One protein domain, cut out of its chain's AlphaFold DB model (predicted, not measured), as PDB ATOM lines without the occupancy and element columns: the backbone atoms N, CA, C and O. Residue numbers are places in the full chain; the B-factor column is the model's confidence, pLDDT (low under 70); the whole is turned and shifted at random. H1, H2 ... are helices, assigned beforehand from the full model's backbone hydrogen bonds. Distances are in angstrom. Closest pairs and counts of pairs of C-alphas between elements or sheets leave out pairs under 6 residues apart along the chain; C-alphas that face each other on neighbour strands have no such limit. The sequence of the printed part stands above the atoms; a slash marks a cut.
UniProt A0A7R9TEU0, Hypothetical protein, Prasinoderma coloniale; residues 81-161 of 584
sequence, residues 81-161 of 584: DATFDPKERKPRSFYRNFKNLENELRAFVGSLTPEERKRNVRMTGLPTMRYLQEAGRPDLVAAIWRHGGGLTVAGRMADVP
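This is residues 81 to 161 of the 584 residues of the protein "Hypothetical protein" of Prasinoderma coloniale (UniProt A0A7R9TEU0). The longest helix, H1, packs with residues 101 to 105 slantwise on H4, the second helix of the short helical hairpin H3 and H4. H2 lies at one end of this small core, near H1 and H3, and H5 lies at a side of it, near H1 and H4, while residues 81 to 97 make a long tail with no named element, its C-alphas 11 to 18 A from the mean of all C-alphas. The printed part has 81 residues, 44 of them in five named helices that follow along the chain as H1, H2, H3, H4 and H5, with no named strand, and its class is all helix. It is compact, with a radius of gyration of the C-alphas of 12.1 A, and flat, spanning 38 by 32 by 17 A.

Start at H1, residues 98 to 111: with residues 101 to 105 alone it touches H4, residues 138 to 146, at a steep tilt of 42 degrees, opposite ways, and the closest C-alphas, of Leu 101 and Ala 143, are 6.9 A apart. H3, residues 129 to 134, forms a helical hairpin with H4 at a shallow tilt of 17 degrees; their closest C-alphas, of Met 129 and Val 141, are 6.1 A apart. H5, residues 150 to 157, is close to H1 but not clearly touching, about perpendicular at 86 degrees, with the closest C-alphas, of Glu 102 and Met 157, 6.6 A apart. H2, residues 114 to 120, is close to H3 but not clearly touching, with the closest C-alphas, of Asn 120 and Tyr 131, 6.7 A apart. H1 and H3 are apart. In H1, H2, H3, H4 and H5 every O i to N i+4 pair is within hydrogen-bond range.

Find C-alpha 98 at (-15.539, 27.522, 44.441); from there H1 runs 19.9 A to C-alpha 111. H2 measures 10.0 A, H3 8.6 A and H4 12.5 A. H5 runs 10.3 A and ends at C-alpha 157, (-22.959, 23.196, 48.769).

The C-alphas farthest apart, of Lys 87 and Pro 161, stand 38.6 A apart. The printed part has no cut, and no link between helices is long. Its mean pLDDT is 70.6; look for values under 70 at, among others, residues 81 to 89, 118 to 125 and 158 to 161.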
ATOM      1  N   ASP A  81     -25.716   6.964  27.265       33.94
ATOM      2  CA  ASP A  81     -25.946   8.308  26.703       33.94
ATOM      3  C   ASP A  81     -25.290   9.594  27.244       33.94
ATOM      4  O   ASP A  81     -25.516  10.650  26.656       33.94
ATOM      5  N   ALA A  82     -24.379   9.571  28.219       42.09
ATOM      6  CA  ALA A  82     -23.660  10.796  28.628       42.09
ATOM      7  C   ALA A  82     -22.128  10.664  28.567       42.09
ATOM      8  O   ALA A  82     -21.426  10.840  29.562       42.09
ATOM      9  N   THR A  83     -21.569  10.373  27.389       44.91
ATOM     10  CA  THR A  83     -20.124  10.575  27.177       44.91
ATOM     11  C   THR A  83     -19.858  12.064  26.951       44.91
ATOM     12  O   THR A  83     -19.952  12.569  25.841       44.91
ATOM     13  N   PHE A  84     -19.564  12.785  28.036       52.94
ATOM     14  CA  PHE A  84     -19.192  14.203  28.013       52.94
ATOM     15  C   PHE A  84     -17.990  14.435  27.070       52.94
ATOM     16  O   PHE A  84     -16.933  13.819  27.257       52.94
ATOM     17  N   ASP A  85     -18.146  15.294  26.053       52.75
ATOM     18  CA  ASP A  85     -17.138  15.513  25.005       52.75
ATOM     19  C   ASP A  85     -15.828  16.063  25.622       52.75
ATOM     20  O   ASP A  85     -15.835  17.088  26.313       52.75
ATOM     21  N   PRO A  86     -14.663  15.424  25.385       53.66
ATOM     22  CA  PRO A  86     -13.364  15.905  25.852       53.66
ATOM     23  C   PRO A  86     -13.028  17.359  25.483       53.66
ATOM     24  O   PRO A  86     -12.176  17.954  26.149       53.66
ATOM     25  N   LYS A  87     -13.666  17.933  24.451       51.41
ATOM     26  CA  LYS A  87     -13.486  19.333  24.029       51.41
ATOM     27  C   LYS A  87     -14.167  20.357  24.944       51.41
ATOM     28  O   LYS A  87     -13.762  21.515  24.937       51.41
ATOM     29  N   GLU A  88     -15.122  19.948  25.779       58.31
ATOM     30  CA  GLU A  88     -15.826  20.831  26.727       58.31
ATOM     31  C   GLU A  88     -15.122  20.951  28.094       58.31
ATOM     32  O   GLU A  88     -15.612  21.595  29.026       58.31
ATOM     33  N   ARG A  89     -13.936  20.344  28.246       66.69
ATOM     34  CA  ARG A  89     -13.169  20.364  29.500       66.69
ATOM     35  C   ARG A  89     -12.665  21.767  29.823       66.69
ATOM     36  O   ARG A  89     -11.758  22.293  29.177       66.69
ATOM     37  N   LYS A  90     -13.201  22.347  30.897       79.69
ATOM     38  CA  LYS A  90     -12.789  23.666  31.387       79.69
ATOM     39  C   LYS A  90     -11.355  23.623  31.939       79.69
ATOM     40  O   LYS A  90     -10.953  22.629  32.556       79.69
ATOM     41  N   PRO A  91     -10.555  24.689  31.751       74.69
ATOM     42  CA  PRO A  91      -9.174  24.718  32.215       74.69
ATOM     43  C   PRO A  91      -9.102  24.594  33.739       74.69
ATOM     44  O   PRO A  91      -9.954  25.098  34.468       74.69
ATOM     45  N   ARG A  92      -8.029  23.982  34.253       64.06
ATOM     46  CA  ARG A  92      -7.831  23.767  35.702       64.06
ATOM     47  C   ARG A  92      -7.918  25.046  36.544       64.06
ATOM     48  O   ARG A  92      -8.192  24.944  37.738       64.06
ATOM     49  N   SER A  93      -7.660  26.222  35.974       75.06
ATOM     50  CA  SER A  93      -7.790  27.528  36.636       75.06
ATOM     51  C   SER A  93      -9.246  27.954  36.860       75.06
ATOM     52  O   SER A  93      -9.518  28.646  37.836       75.06
ATOM     53  N   PHE A  94     -10.187  27.493  36.029       80.75
ATOM     54  CA  PHE A  94     -11.617  27.808  36.129       80.75
ATOM     55  C   PHE A  94     -12.207  27.384  37.480       80.75
ATOM     56  O   PHE A  94     -12.949  28.134  38.115       80.75
ATOM     57  N   TYR A  95     -11.783  26.216  37.966       83.12
ATOM     58  CA  TYR A  95     -12.191  25.648  39.250       83.12
ATOM     59  C   TYR A  95     -11.421  26.200  40.455       83.12
ATOM     60  O   TYR A  95     -11.526  25.667  41.558       83.12
ATOM     61  N   ARG A  96     -10.599  27.246  40.285       77.25
ATOM     62  CA  ARG A  96      -9.980  27.942  41.425       77.25
ATOM     63  C   ARG A  96     -11.036  28.703  42.236       77.25
ATOM     64  O   ARG A  96     -10.904  28.793  43.450       77.25
ATOM     65  N   ASN A  97     -12.102  29.169  41.580       82.81
ATOM     66  CA  ASN A  97     -13.284  29.719  42.235       82.81
ATOM     67  C   ASN A  97     -14.242  28.583  42.637       82.81
ATOM     68  O   ASN A  97     -14.638  27.777  41.794       82.81
ATOM     69  N   PHE A  98     -14.620  28.532  43.916       81.12
ATOM     70  CA  PHE A  98     -15.539  27.522  44.441       81.12
ATOM     71  C   PHE A  98     -16.923  27.589  43.779       81.12
ATOM     72  O   PHE A  98     -17.482  26.554  43.441       81.12
ATOM     73  N   LYS A  99     -17.432  28.791  43.489       80.81
ATOM     74  CA  LYS A  99     -18.770  28.985  42.905       80.81
ATOM     75  C   LYS A  99     -18.896  28.361  41.510       80.81
ATOM     76  O   LYS A  99     -19.937  27.832  41.140       80.81
ATOM     77  N   ASN A 100     -17.796  28.352  40.757       83.44
ATOM     78  CA  ASN A 100     -17.715  27.685  39.459       83.44
ATOM     79  C   ASN A 100     -17.751  26.158  39.588       83.44
ATOM     80  O   ASN A 100     -18.362  25.487  38.764       83.44
ATOM     81  N   LEU A 101     -17.093  25.612  40.614       85.00
ATOM     82  CA  LEU A 101     -17.134  24.184  40.921       85.00
ATOM     83  C   LEU A 101     -18.534  23.760  41.381       85.00
ATOM     84  O   LEU A 101     -19.059  22.758  40.910       85.00
ATOM     85  N   GLU A 102     -19.140  24.535  42.272       83.56
ATOM     86  CA  GLU A 102     -20.482  24.296  42.791       83.56
ATOM     87  C   GLU A 102     -21.540  24.298  41.682       83.56
ATOM     88  O   GLU A 102     -22.333  23.361  41.601       83.56
ATOM     89  N   ASN A 103     -21.519  25.296  40.793       83.81
ATOM     90  CA  ASN A 103     -22.453  25.374  39.668       83.81
ATOM     91  C   ASN A 103     -22.331  24.160  38.739       83.81
ATOM     92  O   ASN A 103     -23.340  23.597  38.324       83.81
ATOM     93  N   GLU A 104     -21.104  23.723  38.446       86.12
ATOM     94  CA  GLU A 104     -20.851  22.542  37.616       86.12
ATOM     95  C   GLU A 104     -21.286  21.240  38.292       86.12
ATOM     96  O   GLU A 104     -21.839  20.362  37.636       86.12
ATOM     97  N   LEU A 105     -21.079  21.113  39.605       85.12
ATOM     98  CA  LEU A 105     -21.529  19.947  40.362       85.12
ATOM     99  C   LEU A 105     -23.055  19.901  40.481       85.12
ATOM    100  O   LEU A 105     -23.630  18.831  40.298       85.12
ATOM    101  N   ARG A 106     -23.722  21.039  40.723       82.88
ATOM    102  CA  ARG A 106     -25.194  21.129  40.718       82.88
ATOM    103  C   ARG A 106     -25.762  20.818  39.332       82.88
ATOM    104  O   ARG A 106     -26.725  20.063  39.244       82.88
ATOM    105  N   ALA A 107     -25.153  21.334  38.261       81.25
ATOM    106  CA  ALA A 107     -25.561  21.035  36.888       81.25
ATOM    107  C   ALA A 107     -25.395  19.544  36.558       81.25
ATOM    108  O   ALA A 107     -26.320  18.922  36.039       81.25
ATOM    109  N   PHE A 108     -24.260  18.947  36.938       83.31
ATOM    110  CA  PHE A 108     -24.005  17.522  36.747       83.31
ATOM    111  C   PHE A 108     -25.015  16.660  37.517       83.31
ATOM    112  O   PHE A 108     -25.653  15.800  36.922       83.31
ATOM    113  N   VAL A 109     -25.244  16.929  38.808       80.69
ATOM    114  CA  VAL A 109     -26.258  16.218  39.617       80.69
ATOM    115  C   VAL A 109     -27.673  16.419  39.059       80.69
ATOM    116  O   VAL A 109     -28.491  15.496  39.092       80.69
ATOM    117  N   GLY A 110     -27.958  17.608  38.526       75.06
ATOM    118  CA  GLY A 110     -29.214  17.948  37.864       75.06
ATOM    119  C   GLY A 110     -29.456  17.151  36.582       75.06
ATOM    120  O   GLY A 110     -30.594  16.765  36.337       75.06
ATOM    121  N   SER A 111     -28.399  16.843  35.824       77.06
ATOM    122  CA  SER A 111     -28.479  16.015  34.610       77.06
ATOM    123  C   SER A 111     -28.656  14.513  34.866       77.06
ATOM    124  O   SER A 111     -28.952  13.778  33.931       77.06
ATOM    125  N   LEU A 112     -28.502  14.045  36.112       78.56
ATOM    126  CA  LEU A 112     -28.664  12.627  36.450       78.56
ATOM    127  C   LEU A 112     -30.131  12.220  36.506       78.56
ATOM    128  O   LEU A 112     -30.960  12.924  37.098       78.56
ATOM    129  N   THR A 113     -30.426  11.024  35.993       78.31
ATOM    130  CA  THR A 113     -31.746  10.408  36.158       78.31
ATOM    131  C   THR A 113     -32.043  10.132  37.644       78.31
ATOM    132  O   THR A 113     -31.114   9.969  38.446       78.31
ATOM    133  N   PRO A 114     -33.321  10.054  38.063       70.94
ATOM    134  CA  PRO A 114     -33.681   9.791  39.463       70.94
ATOM    135  C   PRO A 114     -33.074   8.493  40.026       70.94
ATOM    136  O   PRO A 114     -32.643   8.451  41.179       70.94
ATOM    137  N   GLU A 115     -32.977   7.457  39.191       67.88
ATOM    138  CA  GLU A 115     -32.382   6.158  39.525       67.88
ATOM    139  C   GLU A 115     -30.863   6.238  39.725       67.88
ATOM    140  O   GLU A 115     -30.323   5.691  40.692       67.88
ATOM    141  N   GLU A 116     -30.158   6.960  38.852       70.25
ATOM    142  CA  GLU A 116     -28.715   7.183  38.982       70.25
ATOM    143  C   GLU A 116     -28.392   8.092  40.157       70.25
ATOM    144  O   GLU A 116     -27.406   7.868  40.856       70.25
ATOM    145  N   ARG A 117     -29.240   9.084  40.434       70.88
ATOM    146  CA  ARG A 117     -29.101   9.940  41.610       70.88
ATOM    147  C   ARG A 117     -29.184   9.108  42.890       70.88
ATOM    148  O   ARG A 117     -28.319   9.239  43.744       70.88
ATOM    149  N   LYS A 118     -30.150   8.193  42.998       68.00
ATOM    150  CA  LYS A 118     -30.307   7.329  44.181       68.00
ATOM    151  C   LYS A 118     -29.135   6.357  44.385       68.00
ATOM    152  O   LYS A 118     -28.806   6.042  45.524       68.00
ATOM    153  N   ARG A 119     -28.505   5.884  43.301       65.44
ATOM    154  CA  ARG A 119     -27.379   4.929  43.358       65.44
ATOM    155  C   ARG A 119     -26.011   5.596  43.495       65.44
ATOM    156  O   ARG A 119     -25.144   5.067  44.182       65.44
ATOM    157  N   ASN A 120     -25.811   6.739  42.840       63.44
ATOM    158  CA  ASN A 120     -24.486   7.328  42.625       63.44
ATOM    159  C   ASN A 120     -24.274   8.664  43.348       63.44
ATOM    160  O   ASN A 120     -23.123   9.101  43.453       63.44
ATOM    161  N   VAL A 121     -25.334   9.297  43.865       64.25
ATOM    162  CA  VAL A 121     -25.262  10.501  44.707       64.25
ATOM    163  C   VAL A 121     -25.473  10.090  46.164       64.25
ATOM    164  O   VAL A 121     -26.485   9.496  46.524       64.25
ATOM    165  N   ARG A 122     -24.475  10.360  47.014       57.28
ATOM    166  CA  ARG A 122     -24.510  10.013  48.447       57.28
ATOM    167  C   ARG A 122     -25.486  10.924  49.208       57.28
ATOM    168  O   ARG A 122     -25.871  11.973  48.700       57.28
ATOM    169  N   MET A 123     -25.794  10.595  50.470       48.22
ATOM    170  CA  MET A 123     -26.607  11.453  51.364       48.22
ATOM    171  C   MET A 123     -26.094  12.901  51.486       48.22
ATOM    172  O   MET A 123     -26.847  13.793  51.852       48.22
ATOM    173  N   THR A 124     -24.826  13.153  51.154       55.44
ATOM    174  CA  THR A 124     -24.205  14.483  51.114       55.44
ATOM    175  C   THR A 124     -24.585  15.322  49.884       55.44
ATOM    176  O   THR A 124     -24.061  16.420  49.721       55.44
ATOM    177  N   GLY A 125     -25.422  14.804  48.977       63.91
ATOM    178  CA  GLY A 125     -25.831  15.491  47.745       63.91
ATOM    179  C   GLY A 125     -24.767  15.514  46.639       63.91
ATOM    180  O   GLY A 125     -24.995  16.112  45.590       63.91
ATOM    181  N   LEU A 126     -23.622  14.843  46.838       74.69
ATOM    182  CA  LEU A 126     -22.526  14.770  45.866       74.69
ATOM    183  C   LEU A 126     -22.409  13.393  45.183       74.69
ATOM    184  O   LEU A 126     -22.535  12.365  45.862       74.69
ATOM    185  N   PRO A 127     -22.092  13.349  43.873       77.94
ATOM    186  CA  PRO A 127     -21.757  12.114  43.168       77.94
ATOM    187  C   PRO A 127     -20.465  11.472  43.689       77.94
ATOM    188  O   PRO A 127     -19.544  12.163  44.133       77.94
ATOM    189  N   THR A 128     -20.352  10.146  43.594       76.50
ATOM    190  CA  THR A 128     -19.100   9.450  43.937       76.50
ATOM    191  C   THR A 128     -17.957   9.811  42.977       76.50
ATOM    192  O   THR A 128     -18.162  10.050  41.788       76.50
ATOM    193  N   MET A 129     -16.713   9.819  43.475       73.62
ATOM    194  CA  MET A 129     -15.544  10.159  42.644       73.62
ATOM    195  C   MET A 129     -15.319   9.153  41.513       73.62
ATOM    196  O   MET A 129     -14.892   9.535  40.427       73.62
ATOM    197  N   ARG A 130     -15.630   7.877  41.768       74.31
ATOM    198  CA  ARG A 130     -15.588   6.814  40.764       74.31
ATOM    199  C   ARG A 130     -16.582   7.094  39.638       74.31
ATOM    200  O   ARG A 130     -16.193   7.062  38.478       74.31
ATOM    201  N   TYR A 131     -17.805   7.481  39.985       79.44
ATOM    202  CA  TYR A 131     -18.821   7.830  39.001       79.44
ATOM    203  C   TYR A 131     -18.452   9.082  38.190       79.44
ATOM    204  O   TYR A 131     -18.618   9.090  36.980       79.44
ATOM    205  N   LEU A 132     -17.850  10.109  38.805       81.25
ATOM    206  CA  LEU A 132     -17.335  11.278  38.067       81.25
ATOM    207  C   LEU A 132     -16.204  10.918  37.085       81.25
ATOM    208  O   LEU A 132     -16.099  11.516  36.016       81.25
ATOM    209  N   GLN A 133     -15.349   9.951  37.435       77.81
ATOM    210  CA  GLN A 133     -14.314   9.443  36.528       77.81
ATOM    211  C   GLN A 133     -14.914   8.629  35.379       77.81
ATOM    212  O   GLN A 133     -14.504   8.816  34.235       77.81
ATOM    213  N   GLU A 134     -15.882   7.763  35.682       76.38
ATOM    214  CA  GLU A 134     -16.602   6.941  34.702       76.38
ATOM    215  C   GLU A 134     -17.448   7.810  33.753       76.38
ATOM    216  O   GLU A 134     -17.462   7.559  32.552       76.38
ATOM    217  N   ALA A 135     -18.021   8.912  34.246       75.38
ATOM    218  CA  ALA A 135     -18.733   9.928  33.463       75.38
ATOM    219  C   ALA A 135     -17.807  10.888  32.683       75.38
ATOM    220  O   ALA A 135     -18.256  11.889  32.128       75.38
ATOM    221  N   GLY A 136     -16.493  10.637  32.657       78.38
ATOM    222  CA  GLY A 136     -15.550  11.418  31.851       78.38
ATOM    223  C   GLY A 136     -15.212  12.814  32.392       78.38
ATOM    224  O   GLY A 136     -14.583  13.596  31.667       78.38
ATOM    225  N   ARG A 137     -15.537  13.104  33.665       81.12
ATOM    226  CA  ARG A 137     -15.296  14.377  34.383       81.12
ATOM    227  C   ARG A 137     -14.204  14.279  35.475       81.12
ATOM    228  O   ARG A 137     -14.446  14.589  36.647       81.12
ATOM    229  N   PRO A 138     -12.952  13.888  35.147       78.75
ATOM    230  CA  PRO A 138     -11.855  13.852  36.123       78.75
ATOM    231  C   PRO A 138     -11.403  15.256  36.568       78.75
ATOM    232  O   PRO A 138     -10.692  15.403  37.563       78.75
ATOM    233  N   ASP A 139     -11.798  16.290  35.827       81.12
ATOM    234  CA  ASP A 139     -11.575  17.695  36.146       81.12
ATOM    235  C   ASP A 139     -12.344  18.121  37.405       81.12
ATOM    236  O   ASP A 139     -11.753  18.757  38.280       81.12
ATOM    237  N   LEU A 140     -13.601  17.683  37.550       83.12
ATOM    238  CA  LEU A 140     -14.398  17.894  38.762       83.12
ATOM    239  C   LEU A 140     -13.808  17.163  39.962       83.12
ATOM    240  O   LEU A 140     -13.730  17.735  41.044       83.12
ATOM    241  N   VAL A 141     -13.301  15.944  39.768       80.88
ATOM    242  CA  VAL A 141     -12.601  15.205  40.829       80.88
ATOM    243  C   VAL A 141     -11.397  16.009  41.318       80.88
ATOM    244  O   VAL A 141     -11.285  16.299  42.507       80.88
ATOM    245  N   ALA A 142     -10.524  16.451  40.410       77.62
ATOM    246  CA  ALA A 142      -9.357  17.259  40.769       77.62
ATOM    247  C   ALA A 142      -9.730  18.601  41.431       77.62
ATOM    248  O   ALA A 142      -9.016  19.073  42.320       77.62
ATOM    249  N   ALA A 143     -10.837  19.216  41.013       82.62
ATOM    250  CA  ALA A 143     -11.354  20.441  41.604       82.62
ATOM    251  C   ALA A 143     -11.888  20.227  43.029       82.62
ATOM    252  O   ALA A 143     -11.551  21.003  43.922       82.62
ATOM    253  N   ILE A 144     -12.642  19.151  43.265       81.31
ATOM    254  CA  ILE A 144     -13.144  18.772  44.593       81.31
ATOM    255  C   ILE A 144     -11.979  18.574  45.565       81.31
ATOM    256  O   ILE A 144     -11.989  19.129  46.662       81.31
ATOM    257  N   TRP A 145     -10.922  17.878  45.139       77.56
ATOM    258  CA  TRP A 145      -9.709  17.696  45.945       77.56
ATOM    259  C   TRP A 145      -9.012  19.015  46.289       77.56
ATOM    260  O   TRP A 145      -8.557  19.197  47.416       77.56
ATOM    261  N   ARG A 146      -8.967  19.971  45.356       77.50
ATOM    262  CA  ARG A 146      -8.370  21.292  45.609       77.50
ATOM    263  C   ARG A 146      -9.129  22.086  46.675       77.50
ATOM    264  O   ARG A 146      -8.508  22.840  47.421       77.50
ATOM    265  N   HIS A 147     -10.446  21.916  46.755       74.06
ATOM    266  CA  HIS A 147     -11.309  22.618  47.712       74.06
ATOM    267  C   HIS A 147     -11.498  21.876  49.043       74.06
ATOM    268  O   HIS A 147     -12.369  22.247  49.824       74.06
ATOM    269  N   GLY A 148     -10.654  20.882  49.344       61.47
ATOM    270  CA  GLY A 148     -10.667  20.166  50.628       61.47
ATOM    271  C   GLY A 148     -11.364  18.805  50.599       61.47
ATOM    272  O   GLY A 148     -11.521  18.188  51.642       61.47
ATOM    273  N   GLY A 149     -11.743  18.307  49.419       72.38
ATOM    274  CA  GLY A 149     -12.348  16.987  49.256       72.38
ATOM    275  C   GLY A 149     -13.877  16.991  49.339       72.38
ATOM    276  O   GLY A 149     -14.519  18.023  49.539       72.38
ATOM    277  N   GLY A 150     -14.476  15.813  49.139       67.06
ATOM    278  CA  GLY A 150     -15.924  15.662  48.961       67.06
ATOM    279  C   GLY A 150     -16.764  16.141  50.148       67.06
ATOM    280  O   GLY A 150     -17.792  16.768  49.934       67.06
ATOM    281  N   LEU A 151     -16.322  15.921  51.393       58.31
ATOM    282  CA  LEU A 151     -17.056  16.380  52.582       58.31
ATOM    283  C   LEU A 151     -17.051  17.906  52.727       58.31
ATOM    284  O   LEU A 151     -18.093  18.495  52.998       58.31
ATOM    285  N   THR A 152     -15.907  18.558  52.505       66.38
ATOM    286  CA  THR A 152     -15.802  20.023  52.578       66.38
ATOM    287  C   THR A 152     -16.614  20.695  51.478       66.38
ATOM    288  O   THR A 152     -17.285  21.694  51.727       66.38
ATOM    289  N   VAL A 153     -16.585  20.137  50.266       74.00
ATOM    290  CA  VAL A 153     -17.385  20.644  49.148       74.00
ATOM    291  C   VAL A 153     -18.876  20.416  49.405       74.00
ATOM    292  O   VAL A 153     -19.646  21.351  49.227       74.00
ATOM    293  N   ALA A 154     -19.284  19.246  49.909       70.88
ATOM    294  CA  ALA A 154     -20.681  18.973  50.264       70.88
ATOM    295  C   ALA A 154     -21.201  19.925  51.345       70.88
ATOM    296  O   ALA A 154     -22.277  20.494  51.194       70.88
ATOM    297  N   GLY A 155     -20.417  20.147  52.404       66.00
ATOM    298  CA  GLY A 155     -20.781  21.070  53.478       66.00
ATOM    299  C   GLY A 155     -20.891  22.524  53.020       66.00
ATOM    300  O   GLY A 155     -21.659  23.282  53.593       66.00
ATOM    301  N   ARG A 156     -20.158  22.914  51.968       71.88
ATOM    302  CA  ARG A 156     -20.267  24.243  51.347       71.88
ATOM    303  C   ARG A 156     -21.392  24.358  50.313       71.88
ATOM    304  O   ARG A 156     -21.800  25.474  50.034       71.88
ATOM    305  N   MET A 157     -21.848  23.243  49.734       71.31
ATOM    306  CA  MET A 157     -22.959  23.196  48.769       71.31
ATOM    307  C   MET A 157     -24.336  23.073  49.433       71.31
ATOM    308  O   MET A 157     -25.349  23.348  48.792       71.31
ATOM    309  N   ALA A 158     -24.390  22.617  50.686       63.12
ATOM    310  CA  ALA A 158     -25.619  22.525  51.460       63.12
ATOM    311  C   ALA A 158     -26.006  23.911  52.006       63.12
ATOM    312  O   ALA A 158     -25.518  24.342  53.050       63.12
ATOM    313  N   ASP A 159     -26.888  24.616  51.299       42.62
ATOM    314  CA  ASP A 159     -27.534  25.823  51.814       42.62
ATOM    315  C   ASP A 159     -28.567  25.442  52.920       42.62
ATOM    316  O   ASP A 159     -29.611  24.872  52.606       42.62
ATOM    317  N   VAL A 160     -28.299  25.849  54.187       31.00
ATOM    318  CA  VAL A 160     -29.211  25.998  55.380       31.00
ATOM    319  C   VAL A 160     -29.529  24.728  56.234       31.00
ATOM    320  O   VAL A 160     -29.634  23.644  55.672       31.00
ATOM    321  N   PRO A 161     -29.861  24.798  57.558       34.31
ATOM    322  CA  PRO A 161     -29.268  25.437  58.749       34.31
ATOM    323  C   PRO A 161     -28.715  24.390  59.765       34.31
ATOM    324  O   PRO A 161     -28.863  23.181  59.609       34.31
TER     325      PRO A 161